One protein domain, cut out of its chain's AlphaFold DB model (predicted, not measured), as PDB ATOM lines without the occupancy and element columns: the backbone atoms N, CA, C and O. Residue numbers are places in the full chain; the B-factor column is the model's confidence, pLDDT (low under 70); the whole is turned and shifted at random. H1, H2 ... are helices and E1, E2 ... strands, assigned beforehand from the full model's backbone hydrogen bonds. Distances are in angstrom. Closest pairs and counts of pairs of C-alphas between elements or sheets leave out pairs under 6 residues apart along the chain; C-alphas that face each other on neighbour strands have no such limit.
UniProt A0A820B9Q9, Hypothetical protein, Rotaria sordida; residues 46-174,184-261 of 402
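AT A GLANCE: This is residues 46 to 174 and 184 to 261 of the 402 residues of the protein "Hypothetical protein" of Rotaria sordida (UniProt A0A820B9Q9). A twisted six-stranded sheet is the core of this domain, with helices H3, H5 and H7 over one face and H1 over the other. The ribbon E6 and E7 extends beyond one end of the strands, H6 sits on a loop away from the sheet, and residues 247 to 261, of which 247 to 260 belong to H8, stick out as a free arm. The printed part has 207 residues, with eight helices and eight strands in the order E1 E2 E3 H1 E4 H2 H3 E5 H4 E6 E7 H5 H6 E8 H7 H8; the class is mixed. The large sheet runs E3 E2 E1 E8 E5 E4, mixed. The whole is compact, with a radius of gyration of the C-alphas of 17.9 A and spans of 55 by 53 by 41 A.

IN THESE COORDINATES: After residues 46 to 59, E1 holds residues 60 to 69, beginning at C-alpha 60 (52.935, 107.913, 95.779) and bending by 73 degrees at residue 64. E2 is 74 to 82, 24.8 A, and E3 88 to 96, 26.0 A. H1 is 104 to 117, E4 122 to 126, H2 128 to 133, and H3 139 to 155, 24.5 A. E5 is 158 to 164, H4 165 to 169, E6 171 to 174, E7 184 to 188, H5 191 to 201 and H6 212 to 215. E8 is 220 to 227, H7 230 to 239, and H8 246 to 260, ending at C-alpha 260 (85.569, 96.759, 110.090).

HOW THE PARTS SIT: E1, E2 and E3 form a meander, each strand the antiparallel neighbour of the one before, with N 67 and O 76 at 2.9 A and N 77 and O 93 at 2.9 A. E8 is parallel to E1, N 66 to O 223 2.9 A, and to E5, N 161 to O 222 2.9 A. E4, H2 H3 and E5 form a strand-helix-strand unit, two parallel neighbour strands joined through helices, with a right-handed crossover; N 124 and O 160 are 2.9 A apart. The sheet and its helices make three layers, helices on both faces: H1, at a height of 9.5 A over the sheet, is on the opposite face from H3, H5 and H7. H3 and H5 are close but not clearly touching, C-alphas 143 and 193 being closest at 7.7 A. H5 touches H4, which only grazes the sheet; their closest C-alphas are 194 and 169, 5.8 A. H5 and H7 only just touch, with 3 pairs of C-alphas within 8 A, the closest being 198 and 236 at 7.0 A. H2 is close to but not clearly touching H3, with C-alphas 131 and 142 closest at 6.6 A. E6 and E7 are antiparallel, N 172 to O 187 2.8 A. H6 and H8 are not on the large sheet. Every O i to N i+4 pair is within hydrogen-bond range in H2, H3, H4, H5, H7 and H8, and 8 of 10 in H1; H6 is too short for one.

THE WHOLE: The C-alphas farthest apart, of Glu 213 and Glu 261, are 58.3 A apart. Residues 175 to 183 are cut out, with 5.6 A between C-alphas 174 and 184. Of the links printed whole, none is long. The pLDDT is under 70 in residues 46 to 58, 84 to 87 and 212 to 216.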
ATOM      1  N   ASP A  46      56.446 137.713 101.060       52.25
ATOM      2  CA  ASP A  46      56.187 137.492  99.635       52.25
ATOM      3  C   ASP A  46      55.994 136.001  99.253       52.25
ATOM      4  O   ASP A  46      56.845 135.145  99.512       52.25
ATOM      5  N   GLN A  47      54.865 135.691  98.605       49.84
ATOM      6  CA  GLN A  47      54.270 134.351  98.416       49.84
ATOM      7  C   GLN A  47      55.071 133.339  97.560       49.84
ATOM      8  O   GLN A  47      54.518 132.344  97.094       49.84
ATOM      9  N   THR A  48      56.368 133.533  97.324       46.16
ATOM     10  CA  THR A  48      57.166 132.651  96.449       46.16
ATOM     11  C   THR A  48      57.749 131.413  97.136       46.16
ATOM     12  O   THR A  48      58.208 130.511  96.437       46.16
ATOM     13  N   ALA A  49      57.690 131.307  98.468       48.09
ATOM     14  CA  ALA A  49      58.257 130.169  99.211       48.09
ATOM     15  C   ALA A  49      57.260 129.424 100.121       48.09
ATOM     16  O   ALA A  49      57.662 128.535 100.873       48.09
ATOM     17  N   LEU A  50      55.966 129.759 100.071       49.50
ATOM     18  CA  LEU A  50      54.960 129.125 100.923       49.50
ATOM     19  C   LEU A  50      54.495 127.805 100.316       49.50
ATOM     20  O   LEU A  50      53.945 127.729  99.217       49.50
ATOM     21  N   LEU A  51      54.751 126.745 101.067       47.25
ATOM     22  CA  LEU A  51      54.509 125.366 100.704       47.25
ATOM     23  C   LEU A  51      53.033 125.053 100.485       47.25
ATOM     24  O   LEU A  51      52.305 124.681 101.400       47.25
ATOM     25  N   GLY A  52      52.625 125.125  99.223       45.81
ATOM     26  CA  GLY A  52      51.462 124.410  98.706       45.81
ATOM     27  C   GLY A  52      51.805 123.048  98.099       45.81
ATOM     28  O   GLY A  52      50.902 122.331  97.676       45.81
ATOM     29  N   THR A  53      53.082 122.673  98.000       49.00
ATOM     30  CA  THR A  53      53.474 121.508  97.201       49.00
ATOM     31  C   THR A  53      54.609 120.718  97.841       49.00
ATOM     32  O   THR A  53      55.709 120.683  97.293       49.00
ATOM     33  N   LEU A  54      54.309 119.956  98.903       55.12
ATOM     34  CA  LEU A  54      54.890 118.611  98.924       55.12
ATOM     35  C   LEU A  54      54.532 118.008  97.561       55.12
ATOM     36  O   LEU A  54      53.343 118.020  97.205       55.12
ATOM     37  N   PRO A  55      55.512 117.607  96.736       52.81
ATOM     38  CA  PRO A  55      55.248 117.261  95.354       52.81
ATOM     39  C   PRO A  55      54.187 116.168  95.343       52.81
ATOM     40  O   PRO A  55      54.411 115.078  95.862       52.81
ATOM     41  N   ASN A  56      53.011 116.462  94.784       51.94
ATOM     42  CA  ASN A  56      51.975 115.459  94.584       51.94
ATOM     43  C   ASN A  56      52.477 114.525  93.478       51.94
ATOM     44  O   ASN A  56      52.175 114.702  92.294       51.94
ATOM     45  N   LYS A  57      53.387 113.616  93.841       62.88
ATOM     46  CA  LYS A  57      54.039 112.732  92.888       62.88
ATOM     47  C   LYS A  57      53.001 111.710  92.471       62.88
ATOM     48  O   LYS A  57      52.541 110.894  93.271       62.88
ATOM     49  N   LYS A  58      52.619 111.784  91.192       62.12
ATOM     50  CA  LYS A  58      51.806 110.768  90.527       62.12
ATOM     51  C   LYS A  58      52.455 109.418  90.847       62.12
ATOM     52  O   LYS A  58      53.595 109.208  90.449       62.12
ATOM     53  N   ASN A  59      51.748 108.574  91.598       73.19
ATOM     54  CA  ASN A  59      52.126 107.224  92.055       73.19
ATOM     55  C   ASN A  59      52.629 107.072  93.500       73.19
ATOM     56  O   ASN A  59      52.914 105.942  93.876       73.19
ATOM     57  N   SER A  60      52.666 108.107  94.342       82.75
ATOM     58  CA  SER A  60      52.935 107.913  95.779       82.75
ATOM     59  C   SER A  60      51.724 108.213  96.656       82.75
ATOM     60  O   SER A  60      50.973 109.145  96.379       82.75
ATOM     61  N   VAL A  61      51.564 107.448  97.735       87.31
ATOM     62  CA  VAL A  61      50.585 107.695  98.802       87.31
ATOM     63  C   VAL A  61      51.357 107.978 100.080       87.31
ATOM     64  O   VAL A  61      52.196 107.176 100.470       87.31
ATOM     65  N   TYR A  62      51.110 109.113 100.725       90.56
ATOM     66  CA  TYR A  62      51.766 109.429 101.994       90.56
ATOM     67  C   TYR A  62      51.376 108.427 103.084       90.56
ATOM     68  O   TYR A  62      50.249 107.944 103.107       90.56
ATOM     69  N   THR A  63      52.280 108.129 104.015       92.94
ATOM     70  CA  THR A  63      51.946 107.277 105.171       92.94
ATOM     71  C   THR A  63      51.290 108.063 106.302       92.94
ATOM     72  O   THR A  63      50.863 107.476 107.284       92.94
ATOM     73  N   GLY A  64      51.214 109.392 106.192       93.81
ATOM     74  CA  GLY A  64      50.771 110.263 107.280       93.81
ATOM     75  C   GLY A  64      51.868 110.568 108.304       93.81
ATOM     76  O   GLY A  64      51.609 111.299 109.253       93.81
ATOM     77  N   ARG A  65      53.082 110.032 108.125       96.56
ATOM     78  CA  ARG A  65      54.209 110.178 109.054       96.56
ATOM     79  C   ARG A  65      55.158 111.285 108.598       96.56
ATOM     80  O   ARG A  65      55.669 111.236 107.477       96.56
ATOM     81  N   ILE A  66      55.408 112.258 109.472       96.19
ATOM     82  CA  ILE A  66      56.344 113.366 109.235       96.19
ATOM     83  C   ILE A  66      57.324 113.469 110.405       96.19
ATOM     84  O   ILE A  66      56.905 113.554 111.560       96.19
ATOM     85  N   VAL A  67      58.620 113.498 110.110       96.62
ATOM     86  CA  VAL A  67      59.683 113.766 111.087       96.62
ATOM     87  C   VAL A  67      60.332 115.099 110.746       96.62
ATOM     88  O   VAL A  67      60.675 115.357 109.598       96.62
ATOM     89  N   ILE A  68      60.489 115.971 111.737       96.25
ATOM     90  CA  ILE A  68      61.089 117.293 111.566       96.25
ATOM     91  C   ILE A  68      62.310 117.387 112.463       96.25
ATOM     92  O   ILE A  68      62.213 117.356 113.692       96.25
ATOM     93  N   ASN A  69      63.465 117.520 111.824       94.75
ATOM     94  CA  ASN A  69      64.750 117.645 112.475       94.75
ATOM     95  C   ASN A  69      65.205 119.107 112.456       94.75
ATOM     96  O   ASN A  69      65.768 119.594 111.471       94.75
ATOM     97  N   LEU A  70      65.000 119.799 113.578       94.06
ATOM     98  CA  LEU A  70      65.399 121.198 113.743       94.06
ATOM     99  C   LEU A  70      66.925 121.372 113.678       94.06
ATOM    100  O   LEU A  70      67.401 122.394 113.194       94.06
ATOM    101  N   SER A  71      67.705 120.372 114.114       91.94
ATOM    102  CA  SER A  71      69.176 120.446 114.087       91.94
ATOM    103  C   SER A  71      69.752 120.351 112.671       91.94
ATOM    104  O   SER A  71      70.672 121.090 112.329       91.94
ATOM    105  N   ARG A  72      69.172 119.487 111.826       91.19
ATOM    106  CA  ARG A  72      69.536 119.340 110.406       91.19
ATOM    107  C   ARG A  72      68.795 120.313 109.489       91.19
ATOM    108  O   ARG A  72      69.104 120.388 108.305       91.19
ATOM    109  N   ARG A  73      67.841 121.077 110.031       92.06
ATOM    110  CA  ARG A  73      66.959 121.982 109.285       92.06
ATOM    111  C   ARG A  73      66.208 121.274 108.157       92.06
ATOM    112  O   ARG A  73      66.160 121.760 107.025       92.06
ATOM    113  N   GLN A  74      65.621 120.130 108.490       92.31
ATOM    114  CA  GLN A  74      65.062 119.178 107.537       92.31
ATOM    115  C   GLN A  74      63.677 118.689 107.978       92.31
ATOM    116  O   GLN A  74      63.439 118.467 109.164       92.31
ATOM    117  N   ILE A  75      62.780 118.523 107.009       92.94
ATOM    118  CA  ILE A  75      61.480 117.867 107.138       92.94
ATOM    119  C   ILE A  75      61.500 116.630 106.250       92.94
ATOM    120  O   ILE A  75      61.778 116.719 105.053       92.94
ATOM    121  N   ASP A  76      61.148 115.503 106.848       93.38
ATOM    122  CA  ASP A  76      61.106 114.195 106.223       93.38
ATOM    123  C   ASP A  76      59.670 113.685 106.215       93.38
ATOM    124  O   ASP A  76      59.075 113.418 107.261       93.38
ATOM    125  N   VAL A  77      59.099 113.563 105.019       93.12
ATOM    126  CA  VAL A  77      57.733 113.070 104.820       93.12
ATOM    127  C   VAL A  77      57.784 111.702 104.177       93.12
ATOM    128  O   VAL A  77      58.283 111.547 103.063       93.12
ATOM    129  N   GLU A  78      57.234 110.706 104.856       93.50
ATOM    130  CA  GLU A  78      57.264 109.342 104.354       93.50
ATOM    131  C   GLU A  78      56.060 109.035 103.450       93.50
ATOM    132  O   GLU A  78      54.914 109.426 103.706       93.50
ATOM    133  N   ALA A  79      56.325 108.311 102.369       91.69
ATOM    134  CA  ALA A  79      55.329 107.861 101.416       91.69
ATOM    135  C   ALA A  79      55.597 106.427 100.955       91.69
ATOM    136  O   ALA A  79      56.691 105.894 101.094       91.69
ATOM    137  N   ILE A  80      54.575 105.811 100.381       89.75
ATOM    138  CA  ILE A  80      54.619 104.510  99.725       89.75
ATOM    139  C   ILE A  80      54.498 104.749  98.226       89.75
ATOM    140  O   ILE A  80      53.516 105.336  97.756       89.75
ATOM    141  N   LEU A  81      55.485 104.284  97.469       87.00
ATOM    142  CA  LEU A  81      55.463 104.297  96.018       87.00
ATOM    143  C   LEU A  81      54.636 103.100  95.529       87.00
ATOM    144  O   LEU A  81      54.913 101.943  95.837       87.00
ATOM    145  N   SER A  82      53.556 103.382  94.802       77.56
ATOM    146  CA  SER A  82      52.740 102.361  94.149       77.56
ATOM    147  C   SER A  82      53.402 101.977  92.824       77.56
ATOM    148  O   SER A  82      53.217 102.668  91.819       77.56
ATOM    149  N   HIS A  83      54.169 100.888  92.815       71.44
ATOM    150  CA  HIS A  83      54.584 100.240  91.574       71.44
ATOM    151  C   HIS A  83      53.466  99.343  91.025       71.44
ATOM    152  O   HIS A  83      52.506  99.016  91.717       71.44
ATOM    153  N   SER A  84      53.561  98.975  89.746       60.84
ATOM    154  CA  SER A  84      52.661  97.997  89.114       60.84
ATOM    155  C   SER A  84      52.845  96.573  89.653       60.84
ATOM    156  O   SER A  84      52.041  95.695  89.357       60.84
ATOM    157  N   THR A  85      53.924  96.339  90.396       60.59
ATOM    158  CA  THR A  85      54.225  95.113  91.133       60.59
ATOM    159  C   THR A  85      53.721  95.259  92.572       60.59
ATOM    160  O   THR A  85      53.795  96.351  93.126       60.59
ATOM    161  N   ASP A  86      53.243  94.175  93.192       61.75
ATOM    162  CA  ASP A  86      52.720  94.126  94.581       61.75
ATOM    163  C   ASP A  86      53.743  94.527  95.675       61.75
ATOM    164  O   ASP A  86      53.471  94.438  96.871       61.75
ATOM    165  N   GLU A  87      54.935  94.982  95.288       64.81
ATOM    166  CA  GLU A  87      55.954  95.477  96.202       64.81
ATOM    167  C   GLU A  87      55.733  96.969  96.483       64.81
ATOM    168  O   GLU A  87      55.908  97.840  95.628       64.81
ATOM    169  N   HIS A  88      55.330  97.256  97.718       77.62
ATOM    170  CA  HIS A  88      55.215  98.606  98.251       77.62
ATOM    171  C   HIS A  88      56.576  99.084  98.763       77.62
ATOM    172  O   HIS A  88      56.978  98.755  99.880       77.62
ATOM    173  N   GLU A  89      57.279  99.884  97.962       86.69
ATOM    174  CA  GLU A  89      58.512 100.544  98.394       86.69
ATOM    175  C   GLU A  89      58.176 101.808  99.196       86.69
ATOM    176  O   GLU A  89      57.396 102.657  98.748       86.69
ATOM    177  N   LYS A  90      58.746 101.942 100.397       89.44
ATOM    178  CA  LYS A  90      58.651 103.183 101.173       89.44
ATOM    179  C   LYS A  90      59.764 104.135 100.759       89.44
ATOM    180  O   LYS A  90      60.909 103.726 100.602       89.44
ATOM    181  N   ILE A  91      59.426 105.409 100.633       90.25
ATOM    182  CA  ILE A  91      60.336 106.487 100.253       90.25
ATOM    183  C   ILE A  91      60.156 107.678 101.195       90.25
ATOM    184  O   ILE A  91      59.083 107.868 101.772       90.25
ATOM    185  N   VAL A  92      61.192 108.504 101.317       90.94
ATOM    186  CA  VAL A  92      61.145 109.760 102.075       90.94
ATOM    187  C   VAL A  92      61.305 110.940 101.130       90.94
ATOM    188  O   VAL A  92      62.167 110.946 100.252       90.94
ATOM    189  N   TYR A  93      60.454 111.944 101.303       88.62
ATOM    190  CA  TYR A  93      60.585 113.238 100.653       88.62
ATOM    191  C   TYR A  93      61.209 114.244 101.607       88.62
ATOM    192  O   TYR A  93      60.740 114.408 102.733       88.62
ATOM    193  N   HIS A  94      62.238 114.925 101.110       88.75
ATOM    194  CA  HIS A  94      63.002 115.909 101.859       88.75
ATOM    195  C   HIS A  94      62.569 117.316 101.514       88.75
ATOM    196  O   HIS A  94      62.540 117.705 100.344       88.75
ATOM    197  N   GLU A  95      62.328 118.100 102.552       88.12
ATOM    198  CA  GLU A  95      62.191 119.538 102.441       88.12
ATOM    199  C   GLU A  95      63.078 120.235 103.462       88.12
ATOM    200  O   GLU A  95      63.318 119.747 104.565       88.12
ATOM    201  N   ARG A  96      63.570 121.416 103.099       90.19
ATOM    202  CA  ARG A  96      64.400 122.223 103.988       90.19
ATOM    203  C   ARG A  96      63.525 123.132 104.850       90.19
ATOM    204  O   ARG A  96      62.530 123.686 104.369       90.19
ATOM    205  N   LEU A  97      63.921 123.317 106.107       89.19
ATOM    206  CA  LEU A  97      63.387 124.376 106.961       89.19
ATOM    207  C   LEU A  97      63.917 125.737 106.503       89.19
ATOM    208  O   LEU A  97      65.107 125.889 106.206       89.19
ATOM    209  N   THR A  98      63.051 126.743 106.480       86.25
ATOM    210  CA  THR A  98      63.418 128.140 106.223       86.25
ATOM    211  C   THR A  98      64.293 128.693 107.349       86.25
ATOM    212  O   THR A  98      64.413 128.092 108.417       86.25
ATOM    213  N   ASP A  99      64.961 129.828 107.119       84.62
ATOM    214  CA  ASP A  99      65.870 130.434 108.112       84.62
ATOM    215  C   ASP A  99      65.164 130.905 109.386       84.62
ATOM    216  O   ASP A  99      65.817 131.084 110.411       84.62
ATOM    217  N   ARG A 100      63.836 131.057 109.337       83.62
ATOM    218  CA  ARG A 100      63.009 131.457 110.480       83.62
ATOM    219  C   ARG A 100      62.491 130.266 111.288       83.62
ATOM    220  O   ARG A 100      62.163 130.423 112.457       83.62
ATOM    221  N   GLU A 101      62.463 129.070 110.708       86.69
ATOM    222  CA  GLU A 101      61.962 127.846 111.345       86.69
ATOM    223  C   GLU A 101      63.024 127.214 112.261       86.69
ATOM    224  O   GLU A 101      63.558 126.136 111.998       86.69
ATOM    225  N   ILE A 102      63.364 127.924 113.338       86.62
ATOM    226  CA  ILE A 102      64.368 127.504 114.331       86.62
ATOM    227  C   ILE A 102      63.760 126.785 115.545       86.62
ATOM    228  O   ILE A 102      64.466 126.118 116.310       86.62
ATOM    229  N   ASP A 103      62.451 126.922 115.739       85.31
ATOM    230  CA  ASP A 103      61.692 126.375 116.858       85.31
ATOM    231  C   ASP A 103      60.283 125.941 116.428       85.31
ATOM    232  O   ASP A 103      59.860 126.147 115.287       85.31
ATOM    233  N   MET A 104      59.567 125.310 117.361       85.62
ATOM    234  CA  MET A 104      58.210 124.823 117.131       85.62
ATOM    235  C   MET A 104      57.230 125.961 116.814       85.62
ATOM    236  O   MET A 104      56.369 125.790 115.961       85.62
ATOM    237  N   GLN A 105      57.363 127.128 117.453       81.62
ATOM    238  CA  GLN A 105      56.429 128.243 117.265       81.62
ATOM    239  C   GLN A 105      56.437 128.739 115.815       81.62
ATOM    240  O   GLN A 105      55.376 128.864 115.209       81.62
ATOM    241  N   ASN A 106      57.624 128.935 115.236       82.00
ATOM    242  CA  ASN A 106      57.766 129.345 113.838       82.00
ATOM    243  C   ASN A 106      57.379 128.223 112.856       82.00
ATOM    244  O   ASN A 106      56.907 128.483 111.753       82.00
ATOM    245  N   LEU A 107      57.546 126.960 113.251       87.25
ATOM    246  CA  LEU A 107      57.170 125.807 112.431       87.25
ATOM    247  C   LEU A 107      55.647 125.596 112.353       87.25
ATOM    248  O   LEU A 107      55.136 125.080 111.353       87.25
ATOM    249  N   LEU A 108      54.902 125.998 113.387       85.44
ATOM    250  CA  LEU A 108      53.445 125.848 113.434       85.44
ATOM    251  C   LEU A 108      52.738 126.614 112.316       85.44
ATOM    252  O   LEU A 108      51.686 126.161 111.859       85.44
ATOM    253  N   GLU A 109      53.310 127.718 111.830       81.75
ATOM    254  CA  GLU A 109      52.760 128.457 110.688       81.75
ATOM    255  C   GLU A 109      52.711 127.552 109.449       81.75
ATOM    256  O   GLU A 109      51.646 127.334 108.860       81.75
ATOM    257  N   ARG A 110      53.849 126.929 109.111       84.56
ATOM    258  CA  ARG A 110      53.973 126.003 107.979       84.56
ATOM    259  C   ARG A 110      53.112 124.763 108.160       84.56
ATOM    260  O   ARG A 110      52.442 124.357 107.211       84.56
ATOM    261  N   LEU A 111      53.080 124.178 109.357       88.75
ATOM    262  CA  LEU A 111      52.234 123.012 109.638       88.75
ATOM    263  C   LEU A 111      50.744 123.341 109.505       88.75
ATOM    264  O   LEU A 111      49.987 122.537 108.966       88.75
ATOM    265  N   THR A 112      50.327 124.537 109.917       84.88
ATOM    266  CA  THR A 112      48.938 124.991 109.768       84.88
ATOM    267  C   THR A 112      48.579 125.201 108.302       84.88
ATOM    268  O   THR A 112      47.519 124.760 107.855       84.88
ATOM    269  N   ILE A 113      49.463 125.832 107.526       82.69
ATOM    270  CA  ILE A 113      49.280 126.007 106.080       82.69
ATOM    271  C   ILE A 113      49.198 124.646 105.385       82.69
ATOM    272  O   ILE A 113      48.296 124.411 104.576       82.69
ATOM    273  N   TYR A 114      50.087 123.722 105.749       85.69
ATOM    274  CA  TYR A 114      50.065 122.363 105.233       85.69
ATOM    275  C   TYR A 114      48.755 121.650 105.595       85.69
ATOM    276  O   TYR A 114      48.077 121.124 104.710       85.69
ATOM    277  N   GLY A 115      48.324 121.717 106.857       86.81
ATOM    278  CA  GLY A 115      47.042 121.184 107.312       86.81
ATOM    279  C   GLY A 115      45.860 121.750 106.522       86.81
ATOM    280  O   GLY A 115      45.018 120.989 106.041       86.81
ATOM    281  N   LYS A 116      45.837 123.067 106.278       82.75
ATOM    282  CA  LYS A 116      44.829 123.729 105.435       82.75
ATOM    283  C   LYS A 116      44.827 123.173 104.009       82.75
ATOM    284  O   LYS A 116      43.757 122.875 103.484       82.75
ATOM    285  N   SER A 117      45.999 122.967 103.401       80.62
ATOM    286  CA  SER A 117      46.125 122.393 102.048       80.62
ATOM    287  C   SER A 117      45.576 120.961 101.950       80.62
ATOM    288  O   SER A 117      45.060 120.550 100.911       80.62
ATOM    289  N   ARG A 118      45.635 120.212 103.056       82.69
ATOM    290  CA  ARG A 118      45.101 118.849 103.192       82.69
ATOM    291  C   ARG A 118      43.642 118.811 103.660       82.69
ATOM    292  O   ARG A 118      43.053 117.730 103.737       82.69
ATOM    293  N   ASN A 119      43.031 119.968 103.927       83.62
ATOM    294  CA  ASN A 119      41.711 120.091 104.550       83.62
ATOM    295  C   ASN A 119      41.633 119.333 105.893       83.62
ATOM    296  O   ASN A 119      40.675 118.605 106.164       83.62
ATOM    297  N   VAL A 120      42.686 119.454 106.704       87.00
ATOM    298  CA  VAL A 120      42.719 118.954 108.081       87.00
ATOM    299  C   VAL A 120      41.685 119.715 108.906       87.00
ATOM    300  O   VAL A 120      41.659 120.942 108.914       87.00
ATOM    301  N   GLN A 121      40.823 118.967 109.584       89.56
ATOM    302  CA  GLN A 121      39.723 119.482 110.399       89.56
ATOM    303  C   GLN A 121      40.178 119.818 111.821       89.56
ATOM    304  O   GLN A 121      39.624 120.720 112.441       89.56
ATOM    305  N   LEU A 122      41.177 119.092 112.325       92.00
ATOM    306  CA  LEU A 122      41.756 119.308 113.644       92.00
ATOM    307  C   LEU A 122      43.277 119.182 113.584       92.00
ATOM    308  O   LEU A 122      43.792 118.152 113.150       92.00
ATOM    309  N   LEU A 123      43.977 120.206 114.071       92.75
ATOM    310  CA  LEU A 123      45.409 120.169 114.349       92.75
ATOM    311  C   LEU A 123      45.607 120.279 115.861       92.75
ATOM    312  O   LEU A 123      45.129 121.236 116.469       92.75
ATOM    313  N   GLN A 124      46.302 119.316 116.464       92.38
ATOM    314  CA  GLN A 124      46.651 119.340 117.883       92.38
ATOM    315  C   GLN A 124      48.158 119.381 118.081       92.38
ATOM    316  O   GLN A 124      48.889 118.569 117.519       92.38
ATOM    317  N   LEU A 125      48.603 120.306 118.926       93.00
ATOM    318  CA  LEU A 125      49.970 120.371 119.420       93.00
ATOM    319  C   LEU A 125      50.039 119.700 120.792       93.00
ATOM    320  O   LEU A 125      49.304 120.074 121.705       93.00
ATOM    321  N   ILE A 126      50.933 118.729 120.924       93.31
ATOM    322  CA  ILE A 126      51.242 118.033 122.166       93.31
ATOM    323  C   ILE A 126      52.660 118.426 122.574       93.31
ATOM    324  O   ILE A 126      53.644 117.997 121.968       93.31
ATOM    325  N   ASP A 127      52.751 119.246 123.612       91.81
ATOM    326  CA  ASP A 127      53.997 119.735 124.189       91.81
ATOM    327  C   ASP A 127      53.935 119.703 125.727       91.81
ATOM    328  O   ASP A 127      52.962 119.244 126.340       91.81
ATOM    329  N   LEU A 128      54.996 120.183 126.378       88.56
ATOM    330  CA  LEU A 128      55.037 120.266 127.836       88.56
ATOM    331  C   LEU A 128      54.047 121.305 128.393       88.56
ATOM    332  O   LEU A 128      53.561 121.139 129.515       88.56
ATOM    333  N   SER A 129      53.728 122.355 127.632       86.62
ATOM    334  CA  SER A 129      52.784 123.394 128.055       86.62
ATOM    335  C   SER A 129      51.363 122.848 128.166       86.62
ATOM    336  O   SER A 129      50.704 123.115 129.169       86.62
ATOM    337  N   LEU A 130      50.916 122.011 127.224       88.06
ATOM    338  CA  LEU A 130      49.637 121.304 127.303       88.06
ATOM    339  C   LEU A 130      49.543 120.472 128.586       88.06
ATOM    340  O   LEU A 130      48.584 120.600 129.346       88.06
ATOM    341  N   LEU A 131      50.560 119.646 128.851       88.25
ATOM    342  CA  LEU A 131      50.596 118.805 130.051       88.25
ATOM    343  C   LEU A 131      50.601 119.647 131.335       88.25
ATOM    344  O   LEU A 131      49.980 119.269 132.326       88.25
ATOM    345  N   SER A 132      51.265 120.802 131.311       86.00
ATOM    346  CA  SER A 132      51.321 121.719 132.453       86.00
ATOM    347  C   SER A 132      49.971 122.397 132.717       86.00
ATOM    348  O   SER A 132      49.542 122.464 133.867       86.00
ATOM    349  N   ILE A 133      49.277 122.857 131.669       84.56
ATOM    350  CA  ILE A 133      47.949 123.491 131.766       84.56
ATOM    351  C   ILE A 133      46.921 122.511 132.340       84.56
ATOM    352  O   ILE A 133      46.144 122.867 133.224       84.56
ATOM    353  N   GLU A 134      46.971 121.256 131.903       86.06
ATOM    354  CA  GLU A 134      46.077 120.187 132.362       86.06
ATOM    355  C   GLU A 134      46.490 119.584 133.721       86.06
ATOM    356  O   GLU A 134      45.920 118.588 134.174       86.06
ATOM    357  N   SER A 135      47.485 120.183 134.392       87.19
ATOM    358  CA  SER A 135      48.007 119.749 135.696       87.19
ATOM    359  C   SER A 135      48.475 118.284 135.719       87.19
ATOM    360  O   SER A 135      48.347 117.586 136.726       87.19
ATOM    361  N   ALA A 136      49.044 117.812 134.608       85.38
ATOM    362  CA  ALA A 136      49.505 116.443 134.401       85.38
ATOM    363  C   ALA A 136      50.910 116.208 134.978       85.38
ATOM    364  O   ALA A 136      51.869 115.930 134.253       85.38
ATOM    365  N   TYR A 137      51.063 116.362 136.292       85.88
ATOM    366  CA  TYR A 137      52.369 116.213 136.940       85.88
ATOM    367  C   TYR A 137      52.763 114.746 137.121       85.88
ATOM    368  O   TYR A 137      53.927 114.391 136.912       85.88
ATOM    369  N   ASP A 138      51.800 113.888 137.467       91.00
ATOM    370  CA  ASP A 138      52.014 112.452 137.595       91.00
ATOM    371  C   ASP A 138      51.889 111.725 136.249       91.00
ATOM    372  O   ASP A 138      51.210 112.159 135.318       91.00
ATOM    373  N   GLU A 139      52.573 110.589 136.146       88.94
ATOM    374  CA  GLU A 139      52.667 109.818 134.910       88.94
ATOM    375  C   GLU A 139      51.309 109.276 134.441       88.94
ATOM    376  O   GLU A 139      51.019 109.288 133.244       88.94
ATOM    377  N   LYS A 140      50.431 108.872 135.367       93.12
ATOM    378  CA  LYS A 140      49.103 108.356 135.023       93.12
ATOM    379  C   LYS A 140      48.258 109.445 134.363       93.12
ATOM    380  O   LYS A 140      47.706 109.211 133.291       93.12
ATOM    381  N   ARG A 141      48.211 110.642 134.955       92.69
ATOM    382  CA  ARG A 141      47.464 111.774 134.397       92.69
ATOM    383  C   ARG A 141      48.008 112.205 133.036       92.69
ATOM    384  O   ARG A 141      47.220 112.499 132.141       92.69
ATOM    385  N   LYS A 142      49.336 112.172 132.838       91.94
ATOM    386  CA  LYS A 142      49.945 112.413 131.516       91.94
ATOM    387  C   LYS A 142      49.391 111.455 130.468       91.94
ATOM    388  O   LYS A 142      48.962 111.907 129.413       91.94
ATOM    389  N   PHE A 143      49.360 110.152 130.750       94.69
ATOM    390  CA  PHE A 143      48.838 109.169 129.796       94.69
ATOM    391  C   PHE A 143      47.336 109.291 129.544       94.69
ATOM    392  O   PHE A 143      46.909 109.072 128.410       94.69
ATOM    393  N   GLU A 144      46.547 109.650 130.558       94.44
ATOM    394  CA  GLU A 144      45.119 109.947 130.387       94.44
ATOM    395  C   GLU A 144      44.931 111.084 129.376       94.44
ATOM    396  O   GLU A 144      44.282 110.882 128.354       94.44
ATOM    397  N   ILE A 145      45.597 112.224 129.584       93.56
ATOM    398  CA  ILE A 145      45.493 113.387 128.689       93.56
ATOM    399  C   ILE A 145      46.023 113.061 127.294       93.56
ATOM    400  O   ILE A 145      45.377 113.371 126.298       93.56
ATOM    401  N   LEU A 146      47.179 112.401 127.189       94.38
ATOM    402  CA  LEU A 146      47.723 111.992 125.894       94.38
ATOM    403  C   LEU A 146      46.754 111.074 125.134       94.38
ATOM    404  O   LEU A 146      46.623 111.193 123.917       94.38
ATOM    405  N   THR A 147      46.062 110.176 125.837       95.62
ATOM    406  CA  THR A 147      45.055 109.289 125.241       95.62
ATOM    407  C   THR A 147      43.818 110.072 124.810       95.62
ATOM    408  O   THR A 147      43.409 109.935 123.661       95.62
ATOM    409  N   GLU A 148      43.291 110.954 125.665       95.12
ATOM    410  CA  GLU A 148      42.148 111.826 125.354       95.12
ATOM    411  C   GLU A 148      42.394 112.651 124.081       95.12
ATOM    412  O   GLU A 148      41.544 112.689 123.193       95.12
ATOM    413  N   ARG A 149      43.582 113.251 123.942       93.88
ATOM    414  CA  ARG A 149      43.956 114.057 122.765       93.88
ATOM    415  C   ARG A 149      44.079 113.220 121.493       93.88
ATOM    416  O   ARG A 149      43.599 113.603 120.427       93.88
ATOM    417  N   VAL A 150      44.664 112.029 121.596       93.75
ATOM    418  CA  VAL A 150      44.746 111.093 120.465       93.75
ATOM    419  C   VAL A 150      43.358 110.605 120.033       93.75
ATOM    420  O   VAL A 150      43.097 110.489 118.830       93.75
ATOM    421  N   ASP A 151      42.468 110.327 120.981       94.00
ATOM    422  CA  ASP A 151      41.103 109.873 120.704       94.00
ATOM    423  C   ASP A 151      40.252 111.004 120.103       94.00
ATOM    424  O   ASP A 151      39.505 110.785 119.141       94.00
ATOM    425  N   GLU A 152      40.442 112.238 120.578       93.12
ATOM    426  CA  GLU A 152      39.871 113.443 119.979       93.12
ATOM    427  C   GLU A 152      40.328 113.587 118.520       93.12
ATOM    428  O   GLU A 152      39.488 113.642 117.621       93.12
ATOM    429  N   CYS A 153      41.637 113.525 118.249       91.06
ATOM    430  CA  CYS A 153      42.180 113.529 116.885       91.06
ATOM    431  C   CYS A 153      41.597 112.425 116.001       91.06
ATOM    432  O   CYS A 153      41.305 112.653 114.826       91.06
ATOM    433  N   SER A 154      41.397 111.233 116.555       90.25
ATOM    434  CA  SER A 154      40.882 110.077 115.817       90.25
ATOM    435  C   SER A 154      39.396 110.191 115.455       90.25
ATOM    436  O   SER A 154      38.933 109.462 114.573       90.25
ATOM    437  N   SER A 155      38.666 111.092 116.122       92.44
ATOM    438  CA  SER A 155      37.244 111.363 115.878       92.44
ATOM    439  C   SER A 155      37.010 112.220 114.631       92.44
ATOM    440  O   SER A 155      35.920 112.201 114.059       92.44
ATOM    441  N   TYR A 156      38.037 112.942 114.180       91.69
ATOM    442  CA  TYR A 156      37.995 113.705 112.940       91.69
ATOM    443  C   TYR A 156      38.459 112.843 111.777       91.69
ATOM    444  O   TYR A 156      39.321 111.974 111.896       91.69
ATOM    445  N   ARG A 157      37.870 113.094 110.614       90.50
ATOM    446  CA  ARG A 157      38.192 112.345 109.405       90.50
ATOM    447  C   ARG A 157      39.542 112.754 108.831       90.50
ATOM    448  O   ARG A 157      40.220 111.927 108.230       90.50
ATOM    449  N   ARG A 158      39.902 114.026 108.981       91.88
ATOM    450  CA  ARG A 158      41.228 114.534 108.644       91.88
ATOM    451  C   ARG A 158      41.794 115.238 109.860       91.88
ATOM    452  O   ARG A 158      41.298 116.305 110.218       91.88
ATOM    453  N   SER A 159      42.794 114.656 110.496       94.69
ATOM    454  CA  SER A 159      43.437 115.220 111.679       94.69
ATOM    455  C   SER A 159      44.951 115.226 111.543       94.69
ATOM    456  O   SER A 159      45.537 114.487 110.751       94.69
ATOM    457  N   MET A 160      45.578 116.112 112.305       95.38
ATOM    458  CA  MET A 160      47.018 116.211 112.442       95.38
ATOM    459  C   MET A 160      47.360 116.345 113.917       95.38
ATOM    460  O   MET A 160      46.849 117.232 114.594       95.38
ATOM    461  N   ILE A 161      48.243 115.487 114.405       96.19
ATOM    462  CA  ILE A 161      48.802 115.588 115.748       96.19
ATOM    463  C   ILE A 161      50.300 115.855 115.647       96.19
ATOM    464  O   ILE A 161      51.005 115.204 114.877       96.19
ATOM    465  N   VAL A 162      50.774 116.847 116.389       96.81
ATOM    466  CA  VAL A 162      52.157 117.320 116.371       96.81
ATOM    467  C   VAL A 162      52.751 117.114 117.757       96.81
ATOM    468  O   VAL A 162      52.232 117.648 118.730       96.81
ATOM    469  N   TYR A 163      53.838 116.356 117.850       96.81
ATOM    470  CA  TYR A 163      54.541 116.070 119.095       96.81
ATOM    471  C   TYR A 163      55.861 116.843 119.153       96.81
ATOM    472  O   TYR A 163      56.727 116.644 118.298       96.81
ATOM    473  N   ASP A 164      56.035 117.678 120.178       95.56
ATOM    474  CA  ASP A 164      57.344 118.228 120.547       95.56
ATOM    475  C   ASP A 164      58.112 117.192 121.382       95.56
ATOM    476  O   ASP A 164      57.936 117.075 122.598       95.56
ATOM    477  N   LEU A 165      58.935 116.383 120.716       95.62
ATOM    478  CA  LEU A 165      59.562 115.221 121.338       95.62
ATOM    479  C   LEU A 165      60.602 115.619 122.391       95.62
ATOM    480  O   LEU A 165      60.702 114.948 123.422       95.62
ATOM    481  N   ASP A 166      61.337 116.712 122.167       93.31
ATOM    482  CA  ASP A 166      62.346 117.196 123.115       93.31
ATOM    483  C   ASP A 166      61.690 117.589 124.442       93.31
ATOM    484  O   ASP A 166      62.166 117.197 125.510       93.31
ATOM    485  N   SER A 167      60.572 118.317 124.365       92.25
ATOM    486  CA  SER A 167      59.824 118.791 125.532       92.25
ATOM    487  C   SER A 167      59.102 117.665 126.277       92.25
ATOM    488  O   SER A 167      58.991 117.704 127.503       92.25
ATOM    489  N   LEU A 168      58.604 116.655 125.559       93.19
ATOM    490  CA  LEU A 168      57.838 115.549 126.142       93.19
ATOM    491  C   LEU A 168      58.725 114.459 126.759       93.19
ATOM    492  O   LEU A 168      58.439 113.957 127.853       93.19
ATOM    493  N   VAL A 169      59.786 114.060 126.053       95.06
ATOM    494  CA  VAL A 169      60.616 112.913 126.440       95.06
ATOM    495  C   VAL A 169      61.820 113.349 127.256       95.06
ATOM    496  O   VAL A 169      62.065 112.766 128.311       95.06
ATOM    497  N   GLY A 170      62.541 114.366 126.780       89.19
ATOM    498  CA  GLY A 170      63.794 114.834 127.361       89.19
ATOM    499  C   GLY A 170      64.949 113.827 127.258       89.19
ATOM    500  O   GLY A 170      64.771 112.606 127.259       89.19
ATOM    501  N   VAL A 171      66.172 114.354 127.210       92.06
ATOM    502  CA  VAL A 171      67.407 113.561 127.184       92.06
ATOM    503  C   VAL A 171      68.290 113.975 128.351       92.06
ATOM    504  O   VAL A 171      68.606 115.152 128.512       92.06
ATOM    505  N   ASN A 172      68.721 113.003 129.150       90.69
ATOM    506  CA  ASN A 172      69.715 113.203 130.192       90.69
ATOM    507  C   ASN A 172      71.106 112.851 129.652       90.69
ATOM    508  O   ASN A 172      71.322 111.746 129.150       90.69
ATOM    509  N   LYS A 173      72.048 113.790 129.757       89.69
ATOM    510  CA  LYS A 173      73.451 113.608 129.366       89.69
ATOM    511  C   LYS A 173      74.291 113.632 130.635       89.69
ATOM    512  O   LYS A 173      74.400 114.661 131.292       89.69
ATOM    513  N   SER A 174      74.857 112.485 130.987       84.19
ATOM    514  CA  SER A 174      75.724 112.327 132.154       84.19
ATOM    515  C   SER A 174      77.167 112.140 131.703       84.19
ATOM    516  O   SER A 174      77.490 111.216 130.958       84.19
ATOM    517  N   THR A 184      80.421 110.278 127.768       73.94
ATOM    518  CA  THR A 184      79.078 110.858 127.872       73.94
ATOM    519  C   THR A 184      78.037 109.750 127.738       73.94
ATOM    520  O   THR A 184      77.836 109.219 126.646       73.94
ATOM    521  N   ASN A 185      77.373 109.398 128.835       78.94
ATOM    522  CA  ASN A 185      76.232 108.490 128.827       78.94
ATOM    523  C   ASN A 185      74.957 109.293 128.566       78.94
ATOM    524  O   ASN A 185      74.668 110.257 129.278       78.94
ATOM    525  N   VAL A 186      74.196 108.886 127.554       86.94
ATOM    526  CA  VAL A 186      72.963 109.556 127.133       86.94
ATOM    527  C   VAL A 186      71.784 108.615 127.366       86.94
ATOM    528  O   VAL A 186      71.827 107.462 126.940       86.94
ATOM    529  N   SER A 187      70.744 109.084 128.056       89.12
ATOM    530  CA  SER A 187      69.548 108.291 128.366       89.12
ATOM    531  C   SER A 187      68.268 109.113 128.235       89.12
ATOM    532  O   SER A 187      68.270 110.317 128.481       89.12
ATOM    533  N   LEU A 188      67.158 108.457 127.900       92.50
ATOM    534  CA  LEU A 188      65.833 109.082 127.856       92.50
ATOM    535  C   LEU A 188      65.292 109.320 129.273       92.50
ATOM    536  O   LEU A 188      65.530 108.505 130.164       92.50
ATOM    537  N   ILE A 189      64.576 110.430 129.486       91.06
ATOM    538  CA  ILE A 189      63.974 110.751 130.793       91.06
ATOM    539  C   ILE A 189      62.585 110.102 130.914       91.06
ATOM    540  O   ILE A 189      62.358 109.328 131.840       91.06
ATOM    541  N   ASN A 190      61.671 110.351 129.966       90.50
ATOM    542  CA  ASN A 190      60.316 109.776 129.969       90.50
ATOM    543  C   ASN A 190      60.159 108.646 128.934       90.50
ATOM    544  O   ASN A 190      59.529 108.824 127.889       90.50
ATOM    545  N   GLN A 191      60.689 107.457 129.240       93.88
ATOM    546  CA  GLN A 191      60.602 106.288 128.349       93.88
ATOM    547  C   GLN A 191      59.153 105.901 128.007       93.88
ATOM    548  O   GLN A 191      58.866 105.525 126.874       93.88
ATOM    549  N   GLY A 192      58.229 105.999 128.967       95.19
ATOM    550  CA  GLY A 192      56.827 105.651 128.736       95.19
ATOM    551  C   GLY A 192      56.151 106.565 127.705       95.19
ATOM    552  O   GLY A 192      55.462 106.082 126.808       95.19
ATOM    553  N   VAL A 193      56.397 107.878 127.788       94.94
ATOM    554  CA  VAL A 193      55.888 108.857 126.811       94.94
ATOM    555  C   VAL A 193      56.519 108.621 125.441       94.94
ATOM    556  O   VAL A 193      55.807 108.642 124.442       94.94
ATOM    557  N   PHE A 194      57.822 108.325 125.390       97.00
ATOM    558  CA  PHE A 194      58.514 107.969 124.149       97.00
ATOM    559  C   PHE A 194      57.839 106.789 123.437       97.00
ATOM    560  O   PHE A 194      57.479 106.905 122.265       97.00
ATOM    561  N   THR A 195      57.607 105.684 124.155       96.88
ATOM    562  CA  THR A 195      56.946 104.496 123.597       96.88
ATOM    563  C   THR A 195      55.524 104.820 123.143       96.88
ATOM    564  O   THR A 195      55.147 104.476 122.027       96.88
ATOM    565  N   PHE A 196      54.751 105.550 123.955       97.00
ATOM    566  CA  PHE A 196      53.392 105.952 123.590       97.00
ATOM    567  C   PHE A 196      53.361 106.781 122.302       97.00
ATOM    568  O   PHE A 196      52.571 106.488 121.403       97.00
ATOM    569  N   VAL A 197      54.215 107.803 122.191       97.19
ATOM    570  CA  VAL A 197      54.287 108.650 120.994       97.19
ATOM    571  C   VAL A 197      54.686 107.811 119.785       97.19
ATOM    572  O   VAL A 197      54.039 107.919 118.746       97.19
ATOM    573  N   GLY A 198      55.677 106.927 119.918       97.38
ATOM    574  CA  GLY A 198      56.098 106.043 118.833       97.38
ATOM    575  C   GLY A 198      54.986 105.093 118.364       97.38
ATOM    576  O   GLY A 198      54.712 105.020 117.164       97.38
ATOM    577  N   ASP A 199      54.270 104.451 119.292       96.88
ATOM    578  CA  ASP A 199      53.142 103.559 118.986       96.88
ATOM    579  C   ASP A 199      51.996 104.293 118.274       96.88
ATOM    580  O   ASP A 199      51.315 103.733 117.410       96.88
ATOM    581  N   ARG A 200      51.736 105.555 118.642       95.19
ATOM    582  CA  ARG A 200      50.713 106.381 117.983       95.19
ATOM    583  C   ARG A 200      51.181 106.901 116.634       95.19
ATOM    584  O   ARG A 200      50.401 106.876 115.686       95.19
ATOM    585  N   PHE A 201      52.447 107.277 116.518       96.94
ATOM    586  CA  PHE A 201      53.051 107.713 115.266       96.94
ATOM    587  C   PHE A 201      53.008 106.616 114.194       96.94
ATOM    588  O   PHE A 201      52.710 106.888 113.035       96.94
ATOM    589  N   GLN A 202      53.219 105.352 114.578       95.00
ATOM    590  CA  GLN A 202      53.082 104.204 113.674       95.00
ATOM    591  C   GLN A 202      51.650 103.981 113.151       95.00
ATOM    592  O   GLN A 202      51.484 103.341 112.117       95.00
ATOM    593  N   LYS A 203      50.618 104.494 113.838       93.94
ATOM    594  CA  LYS A 203      49.200 104.359 113.441       93.94
ATOM    595  C   LYS A 203      48.721 105.462 112.490       93.94
ATOM    596  O   LYS A 203      47.567 105.419 112.043       93.94
ATOM    597  N   ALA A 204      49.564 106.454 112.205       93.94
ATOM    598  CA  ALA A 204      49.285 107.453 111.182       93.94
ATOM    599  C   ALA A 204      49.063 106.770 109.823       93.94
ATOM    600  O   ALA A 204      49.699 105.761 109.516       93.94
ATOM    601  N   HIS A 205      48.114 107.286 109.047       92.50
ATOM    602  CA  HIS A 205      47.770 106.756 107.728       92.50
ATOM    603  C   HIS A 205      47.038 107.809 106.898       92.50
ATOM    604  O   HIS A 205      46.335 108.665 107.434       92.50
ATOM    605  N   VAL A 206      47.175 107.725 105.577       86.56
ATOM    606  CA  VAL A 206      46.436 108.548 104.614       86.56
ATOM    607  C   VAL A 206      45.823 107.607 103.589       86.56
ATOM    608  O   VAL A 206      46.542 106.913 102.869       86.56
ATOM    609  N   ASP A 207      44.496 107.578 103.518       84.56
ATOM    610  CA  ASP A 207      43.798 106.728 102.561       84.56
ATOM    611  C   ASP A 207      43.956 107.263 101.131       84.56
ATOM    612  O   ASP A 207      43.910 108.468 100.867       84.56
ATOM    613  N   LYS A 208      44.091 106.351 100.166       76.25
ATOM    614  CA  LYS A 208      44.081 106.699  98.742       76.25
ATOM    615  C   LYS A 208      42.636 106.740  98.241       76.25
ATOM    616  O   LYS A 208      41.968 105.709  98.241       76.25
ATOM    617  N   ALA A 209      42.180 107.893  97.750       71.56
ATOM    618  CA  ALA A 209      40.930 107.965  96.988       71.56
ATOM    619  C   ALA A 209      41.056 107.130  95.705       71.56
ATOM    620  O   ALA A 209      42.022 107.312  94.957       71.56
ATOM    621  N   ARG A 210      40.096 106.240  95.422       70.62
ATOM    622  CA  ARG A 210      40.053 105.503  94.146       70.62
ATOM    623  C   ARG A 210      39.211 106.223  93.090       70.62
ATOM    624  O   ARG A 210      39.378 105.949  91.906       70.62
ATOM    625  N   SER A 211      38.356 107.159  93.503       70.56
ATOM    626  CA  SER A 211      37.510 107.988  92.636       70.56
ATOM    627  C   SER A 211      37.284 109.388  93.229       70.56
ATOM    628  O   SER A 211      37.555 109.624  94.409       70.56
ATOM    629  N   ASP A 212      36.765 110.320  92.423       65.94
ATOM    630  CA  ASP A 212      36.421 111.677  92.877       65.94
ATOM    631  C   ASP A 212      35.285 111.681  93.916       65.94
ATOM    632  O   ASP A 212      35.302 112.483  94.848       65.94
ATOM    633  N   GLU A 213      34.349 110.732  93.832       68.00
ATOM    634  CA  GLU A 213      33.292 110.542  94.837       68.00
ATOM    635  C   GLU A 213      33.863 110.038  96.177       68.00
ATOM    636  O   GLU A 213      33.401 110.436  97.249       68.00
ATOM    637  N   GLU A 214      34.931 109.232  96.145       68.25
ATOM    638  CA  GLU A 214      35.626 108.748  97.342       68.25
ATOM    639  C   GLU A 214      36.565 109.783  97.974       68.25
ATOM    640  O   GLU A 214      36.922 109.635  99.145       68.25
ATOM    641  N   GLN A 215      36.938 110.869  97.284       66.75
ATOM    642  CA  GLN A 215      37.704 111.960  97.912       66.75
ATOM    643  C   GLN A 215      36.947 112.554  99.107       66.75
ATOM    644  O   GLN A 215      37.539 112.922 100.133       66.75
ATOM    645  N   ALA A 216      35.616 112.575  99.008       65.06
ATOM    646  CA  ALA A 216      34.707 112.940 100.077       65.06
ATOM    647  C   ALA A 216      34.528 111.839 101.138       65.06
ATOM    648  O   ALA A 216      33.781 112.082 102.077       65.06
ATOM    649  N   LEU A 217      35.253 110.711 101.084       72.94
ATOM    650  CA  LEU A 217      35.324 109.674 102.133       72.94
ATOM    651  C   LEU A 217      36.747 109.347 102.651       72.94
ATOM    652  O   LEU A 217      36.861 108.850 103.765       72.94
ATOM    653  N   VAL A 218      37.824 109.743 101.952       80.69
ATOM    654  CA  VAL A 218      39.236 109.627 102.404       80.69
ATOM    655  C   VAL A 218      39.449 110.048 103.861       80.69
ATOM    656  O   VAL A 218      39.144 111.200 104.198       80.69
ATOM    657  N   LYS A 219      40.002 109.154 104.687       88.88
ATOM    658  CA  LYS A 219      40.488 109.456 106.034       88.88
ATOM    659  C   LYS A 219      41.984 109.784 105.995       88.88
ATOM    660  O   LYS A 219      42.752 109.126 105.296       88.88
ATOM    661  N   GLU A 220      42.394 110.816 106.724       92.50
ATOM    662  CA  GLU A 220      43.800 111.211 106.849       92.50
ATOM    663  C   GLU A 220      44.144 111.475 108.310       92.50
ATOM    664  O   GLU A 220      43.662 112.434 108.903       92.50
ATOM    665  N   ASN A 221      45.013 110.654 108.878       94.69
ATOM    666  CA  ASN A 221      45.534 110.827 110.221       94.69
ATOM    667  C   ASN A 221      47.032 111.102 110.118       94.69
ATOM    668  O   ASN A 221      47.829 110.177 109.948       94.69
ATOM    669  N   TRP A 222      47.400 112.376 110.211       96.06
ATOM    670  CA  TRP A 222      48.785 112.823 110.161       96.06
ATOM    671  C   TRP A 222      49.397 112.834 111.562       96.06
ATOM    672  O   TRP A 222      48.815 113.393 112.491       96.06
ATOM    673  N   ALA A 223      50.588 112.263 111.706       97.44
ATOM    674  CA  ALA A 223      51.411 112.386 112.900       97.44
ATOM    675  C   ALA A 223      52.734 113.059 112.534       97.44
ATOM    676  O   ALA A 223      53.445 112.623 111.626       97.44
ATOM    677  N   VAL A 224      53.048 114.129 113.254       97.38
ATOM    678  CA  VAL A 224      54.255 114.930 113.076       97.38
ATOM    679  C   VAL A 224      55.064 114.853 114.359       97.38
ATOM    680  O   VAL A 224      54.538 115.100 115.441       97.38
ATOM    681  N   VAL A 225      56.342 114.518 114.250       97.75
ATOM    682  CA  VAL A 225      57.282 114.544 115.372       97.75
ATOM    683  C   VAL A 225      58.331 115.594 115.086       97.75
ATOM    684  O   VAL A 225      58.948 115.586 114.023       97.75
ATOM    685  N   VAL A 226      58.528 116.497 116.039       96.81
ATOM    686  CA  VAL A 226      59.519 117.566 115.965       96.81
ATOM    687  C   VAL A 226      60.566 117.318 117.036       96.81
ATOM    688  O   VAL A 226      60.228 117.060 118.191       96.81
ATOM    689  N   GLY A 227      61.836 117.377 116.649       95.81
ATOM    690  CA  GLY A 227      62.948 117.242 117.580       95.81
ATOM    691  C   GLY A 227      64.181 118.017 117.137       95.81
ATOM    692  O   GLY A 227      64.407 118.292 115.955       95.81
ATOM    693  N   ARG A 228      65.000 118.374 118.115       94.75
ATOM    694  CA  ARG A 228      66.274 119.069 117.976       94.75
ATOM    695  C   ARG A 228      67.413 118.188 118.452       94.75
ATOM    696  O   ARG A 228      68.489 118.283 117.870       94.75
ATOM    697  N   ASP A 229      67.220 117.351 119.474       94.25
ATOM    698  CA  ASP A 229      68.290 116.465 119.931       94.25
ATOM    699  C   ASP A 229      68.516 115.306 118.930       94.25
ATOM    700  O   ASP A 229      67.614 114.487 118.712       94.25
ATOM    701  N   PRO A 230      69.712 115.194 118.311       91.06
ATOM    702  CA  PRO A 230      69.962 114.177 117.290       91.06
ATOM    703  C   PRO A 230      69.906 112.745 117.828       91.06
ATOM    704  O   PRO A 230      69.553 111.830 117.088       91.06
ATOM    705  N   PHE A 231      70.260 112.531 119.101       91.44
ATOM    706  CA  PHE A 231      70.206 111.206 119.713       91.44
ATOM    707  C   PHE A 231      68.754 110.766 119.896       91.44
ATOM    708  O   PHE A 231      68.405 109.652 119.505       91.44
ATOM    709  N   LEU A 232      67.905 111.655 120.419       94.56
ATOM    710  CA  LEU A 232      66.482 111.384 120.610       94.56
ATOM    711  C   LEU A 232      65.780 111.065 119.290       94.56
ATOM    712  O   LEU A 232      65.090 110.052 119.193       94.56
ATOM    713  N   LEU A 233      65.989 111.892 118.260       94.00
ATOM    714  CA  LEU A 233      65.397 111.665 116.941       94.00
ATOM    715  C   LEU A 233      65.882 110.367 116.297       94.00
ATOM    716  O   LEU A 233      65.071 109.648 115.719       94.00
ATOM    717  N   ARG A 234      67.176 110.039 116.418       91.50
ATOM    718  CA  ARG A 234      67.719 108.776 115.900       91.50
ATOM    719  C   ARG A 234      67.068 107.577 116.580       91.50
ATOM    720  O   ARG A 234      66.545 106.709 115.892       91.50
ATOM    721  N   GLN A 235      67.030 107.569 117.916       93.81
ATOM    722  CA  GLN A 235      66.366 106.503 118.670       93.81
ATOM    723  C   GLN A 235      64.883 106.392 118.316       93.81
ATOM    724  O   GLN A 235      64.367 105.283 118.196       93.81
ATOM    725  N   PHE A 236      64.205 107.526 118.131       96.44
ATOM    726  CA  PHE A 236      62.808 107.546 117.724       96.44
ATOM    727  C   PHE A 236      62.618 106.913 116.346       96.44
ATOM    728  O   PHE A 236      61.834 105.977 116.225       96.44
ATOM    729  N   CYS A 237      63.366 107.366 115.334       95.50
ATOM    730  CA  CYS A 237      63.292 106.842 113.968       95.50
ATOM    731  C   CYS A 237      63.601 105.341 113.906       95.50
ATOM    732  O   CYS A 237      62.895 104.607 113.214       95.50
ATOM    733  N   ASP A 238      64.592 104.877 114.671       93.88
ATOM    734  CA  ASP A 238      64.925 103.454 114.790       93.88
ATOM    735  C   ASP A 238      63.778 102.658 115.431       93.88
ATOM    736  O   ASP A 238      63.390 101.608 114.916       93.88
ATOM    737  N   PHE A 239      63.182 103.178 116.511       95.94
ATOM    738  CA  PHE A 239      62.044 102.552 117.191       95.94
ATOM    739  C   PHE A 239      60.828 102.409 116.267       95.94
ATOM    740  O   PHE A 239      60.223 101.339 116.190       95.94
ATOM    741  N   ILE A 240      60.480 103.465 115.525       95.50
ATOM    742  CA  ILE A 240      59.315 103.443 114.632       95.50
ATOM    743  C   ILE A 240      59.584 102.793 113.268       95.50
ATOM    744  O   ILE A 240      58.662 102.723 112.444       95.50
ATOM    745  N   GLN A 241      60.826 102.359 113.023       94.44
ATOM    746  CA  GLN A 241      61.304 101.892 111.721       94.44
ATOM    747  C   GLN A 241      60.944 102.892 110.615       94.44
ATOM    748  O   GLN A 241      60.292 102.558 109.618       94.44
ATOM    749  N   PHE A 242      61.287 104.161 110.845       94.94
ATOM    750  CA  PHE A 242      61.116 105.199 109.841       94.94
ATOM    751  C   PHE A 242      62.018 104.886 108.653       94.94
ATOM    752  O   PHE A 242      63.149 104.425 108.829       94.94
ATOM    753  N   THR A 243      61.511 105.105 107.443       92.69
ATOM    754  CA  THR A 243      62.288 104.836 106.234       92.69
ATOM    755  C   THR A 243      63.561 105.681 106.251       92.69
ATOM    756  O   THR A 243      63.493 106.903 106.356       92.69
ATOM    757  N   ARG A 244      64.723 105.026 106.185       86.12
ATOM    758  CA  ARG A 244      66.020 105.708 106.155       86.12
ATOM    759  C   ARG A 244      66.284 106.275 104.770       86.12
ATOM    760  O   ARG A 244      65.900 105.688 103.758       86.12
ATOM    761  N   THR A 245      66.963 107.408 104.732       80.00
ATOM    762  CA  THR A 245      67.374 108.036 103.474       80.00
ATOM    763  C   THR A 245      68.547 107.292 102.841       80.00
ATOM    764  O   THR A 245      69.289 106.576 103.516       80.00
ATOM    765  N   ALA A 246      68.760 107.485 101.537       80.31
ATOM    766  CA  ALA A 246      69.938 106.940 100.860       80.31
ATOM    767  C   ALA A 246      71.249 107.469 101.472       80.31
ATOM    768  O   ALA A 246      72.213 106.719 101.596       80.31
ATOM    769  N   GLU A 247      71.264 108.737 101.895       79.56
ATOM    770  CA  GLU A 247      72.412 109.357 102.561       79.56
ATOM    771  C   GLU A 247      72.696 108.705 103.918       79.56
ATOM    772  O   GLU A 247      73.841 108.369 104.208       79.56
ATOM    773  N   GLU A 248      71.667 108.451 104.728       80.62
ATOM    774  CA  GLU A 248      71.820 107.784 106.028       80.62
ATOM    775  C   GLU A 248      72.268 106.330 105.890       80.62
ATOM    776  O   GLU A 248      73.105 105.874 106.667       80.62
ATOM    777  N   LEU A 249      71.752 105.609 104.891       83.06
ATOM    778  CA  LEU A 249      72.200 104.249 104.585       83.06
ATOM    779  C   LEU A 249      73.662 104.235 104.130       83.06
ATOM    780  O   LEU A 249      74.427 103.360 104.532       83.06
ATOM    781  N   GLN A 250      74.072 105.212 103.320       85.06
ATOM    782  CA  GLN A 250      75.459 105.347 102.890       85.06
ATOM    783  C   GLN A 250      76.383 105.707 104.060       85.06
ATOM    784  O   GLN A 250      77.467 105.139 104.170       85.06
ATOM    785  N   GLU A 251      75.960 106.611 104.944       82.25
ATOM    786  CA  GLU A 251      76.709 106.990 106.144       82.25
ATOM    787  C   GLU A 251      76.855 105.803 107.108       82.25
ATOM    788  O   GLU A 251      77.927 105.578 107.671       82.25
ATOM    789  N   GLU A 252      75.801 105.010 107.295       81.19
ATOM    790  CA  GLU A 252      75.842 103.794 108.107       81.19
ATOM    791  C   GLU A 252      76.763 102.733 107.499       81.19
ATOM    792  O   GLU A 252      77.583 102.159 108.217       81.19
ATOM    793  N   GLU A 253      76.688 102.514 106.186       85.19
ATOM    794  CA  GLU A 253      77.590 101.605 105.480       85.19
ATOM    795  C   GLU A 253      79.044 102.075 105.583       85.19
ATOM    796  O   GLU A 253      79.939 101.275 105.849       85.19
ATOM    797  N   GLU A 254      79.303 103.372 105.416       83.31
ATOM    798  CA  GLU A 254      80.642 103.934 105.554       83.31
ATOM    799  C   GLU A 254      81.160 103.790 106.988       83.31
ATOM    800  O   GLU A 254      82.301 103.376 107.192       83.31
ATOM    801  N   ASN A 255      80.324 104.057 107.991       77.69
ATOM    802  CA  ASN A 255      80.681 103.864 109.393       77.69
ATOM    803  C   ASN A 255      80.934 102.388 109.720       77.69
ATOM    804  O   ASN A 255      81.914 102.087 110.399       77.69
ATOM    805  N   ARG A 256      80.124 101.462 109.194       81.81
ATOM    806  CA  ARG A 256      80.349 100.018 109.332       81.81
ATOM    807  C   ARG A 256      81.668  99.609 108.686       81.81
ATOM    808  O   ARG A 256      82.481  98.941 109.316       81.81
ATOM    809  N   ARG A 257      81.939 100.088 107.468       84.19
ATOM    810  CA  ARG A 257      83.216  99.853 106.782       84.19
ATOM    811  C   ARG A 257      84.397 100.387 107.584       84.19
ATOM    812  O   ARG A 257      85.383  99.674 107.711       84.19
ATOM    813  N   ARG A 258      84.294 101.589 108.160       77.94
ATOM    814  CA  ARG A 258      85.332 102.168 109.035       77.94
ATOM    815  C   ARG A 258      85.539 101.344 110.309       77.94
ATOM    816  O   ARG A 258      86.669 101.218 110.767       77.94
ATOM    817  N   GLN A 259      84.477 100.780 110.882       76.50
ATOM    818  CA  GLN A 259      84.566  99.915 112.065       76.50
ATOM    819  C   GLN A 259      85.213  98.557 111.758       76.50
ATOM    820  O   GLN A 259      85.914  98.005 112.606       76.50
ATOM    821  N   GLU A 260      85.003  98.032 110.552       83.50
ATOM    822  CA  GLU A 260      85.569  96.759 110.090       83.50
ATOM    823  C   GLU A 260      86.964  96.907 109.451       83.50
ATOM    824  O   GLU A 260      87.668  95.912 109.243       83.50
ATOM    825  N   GLU A 261      87.387  98.135 109.139       85.06
ATOM    826  CA  GLU A 261      88.670  98.412 108.505       85.06
ATOM    827  C   GLU A 261      89.834  98.076 109.445       85.06
ATOM    828  O   GLU A 261      90.022  98.658 110.514       85.06
TER     829      GLU A 261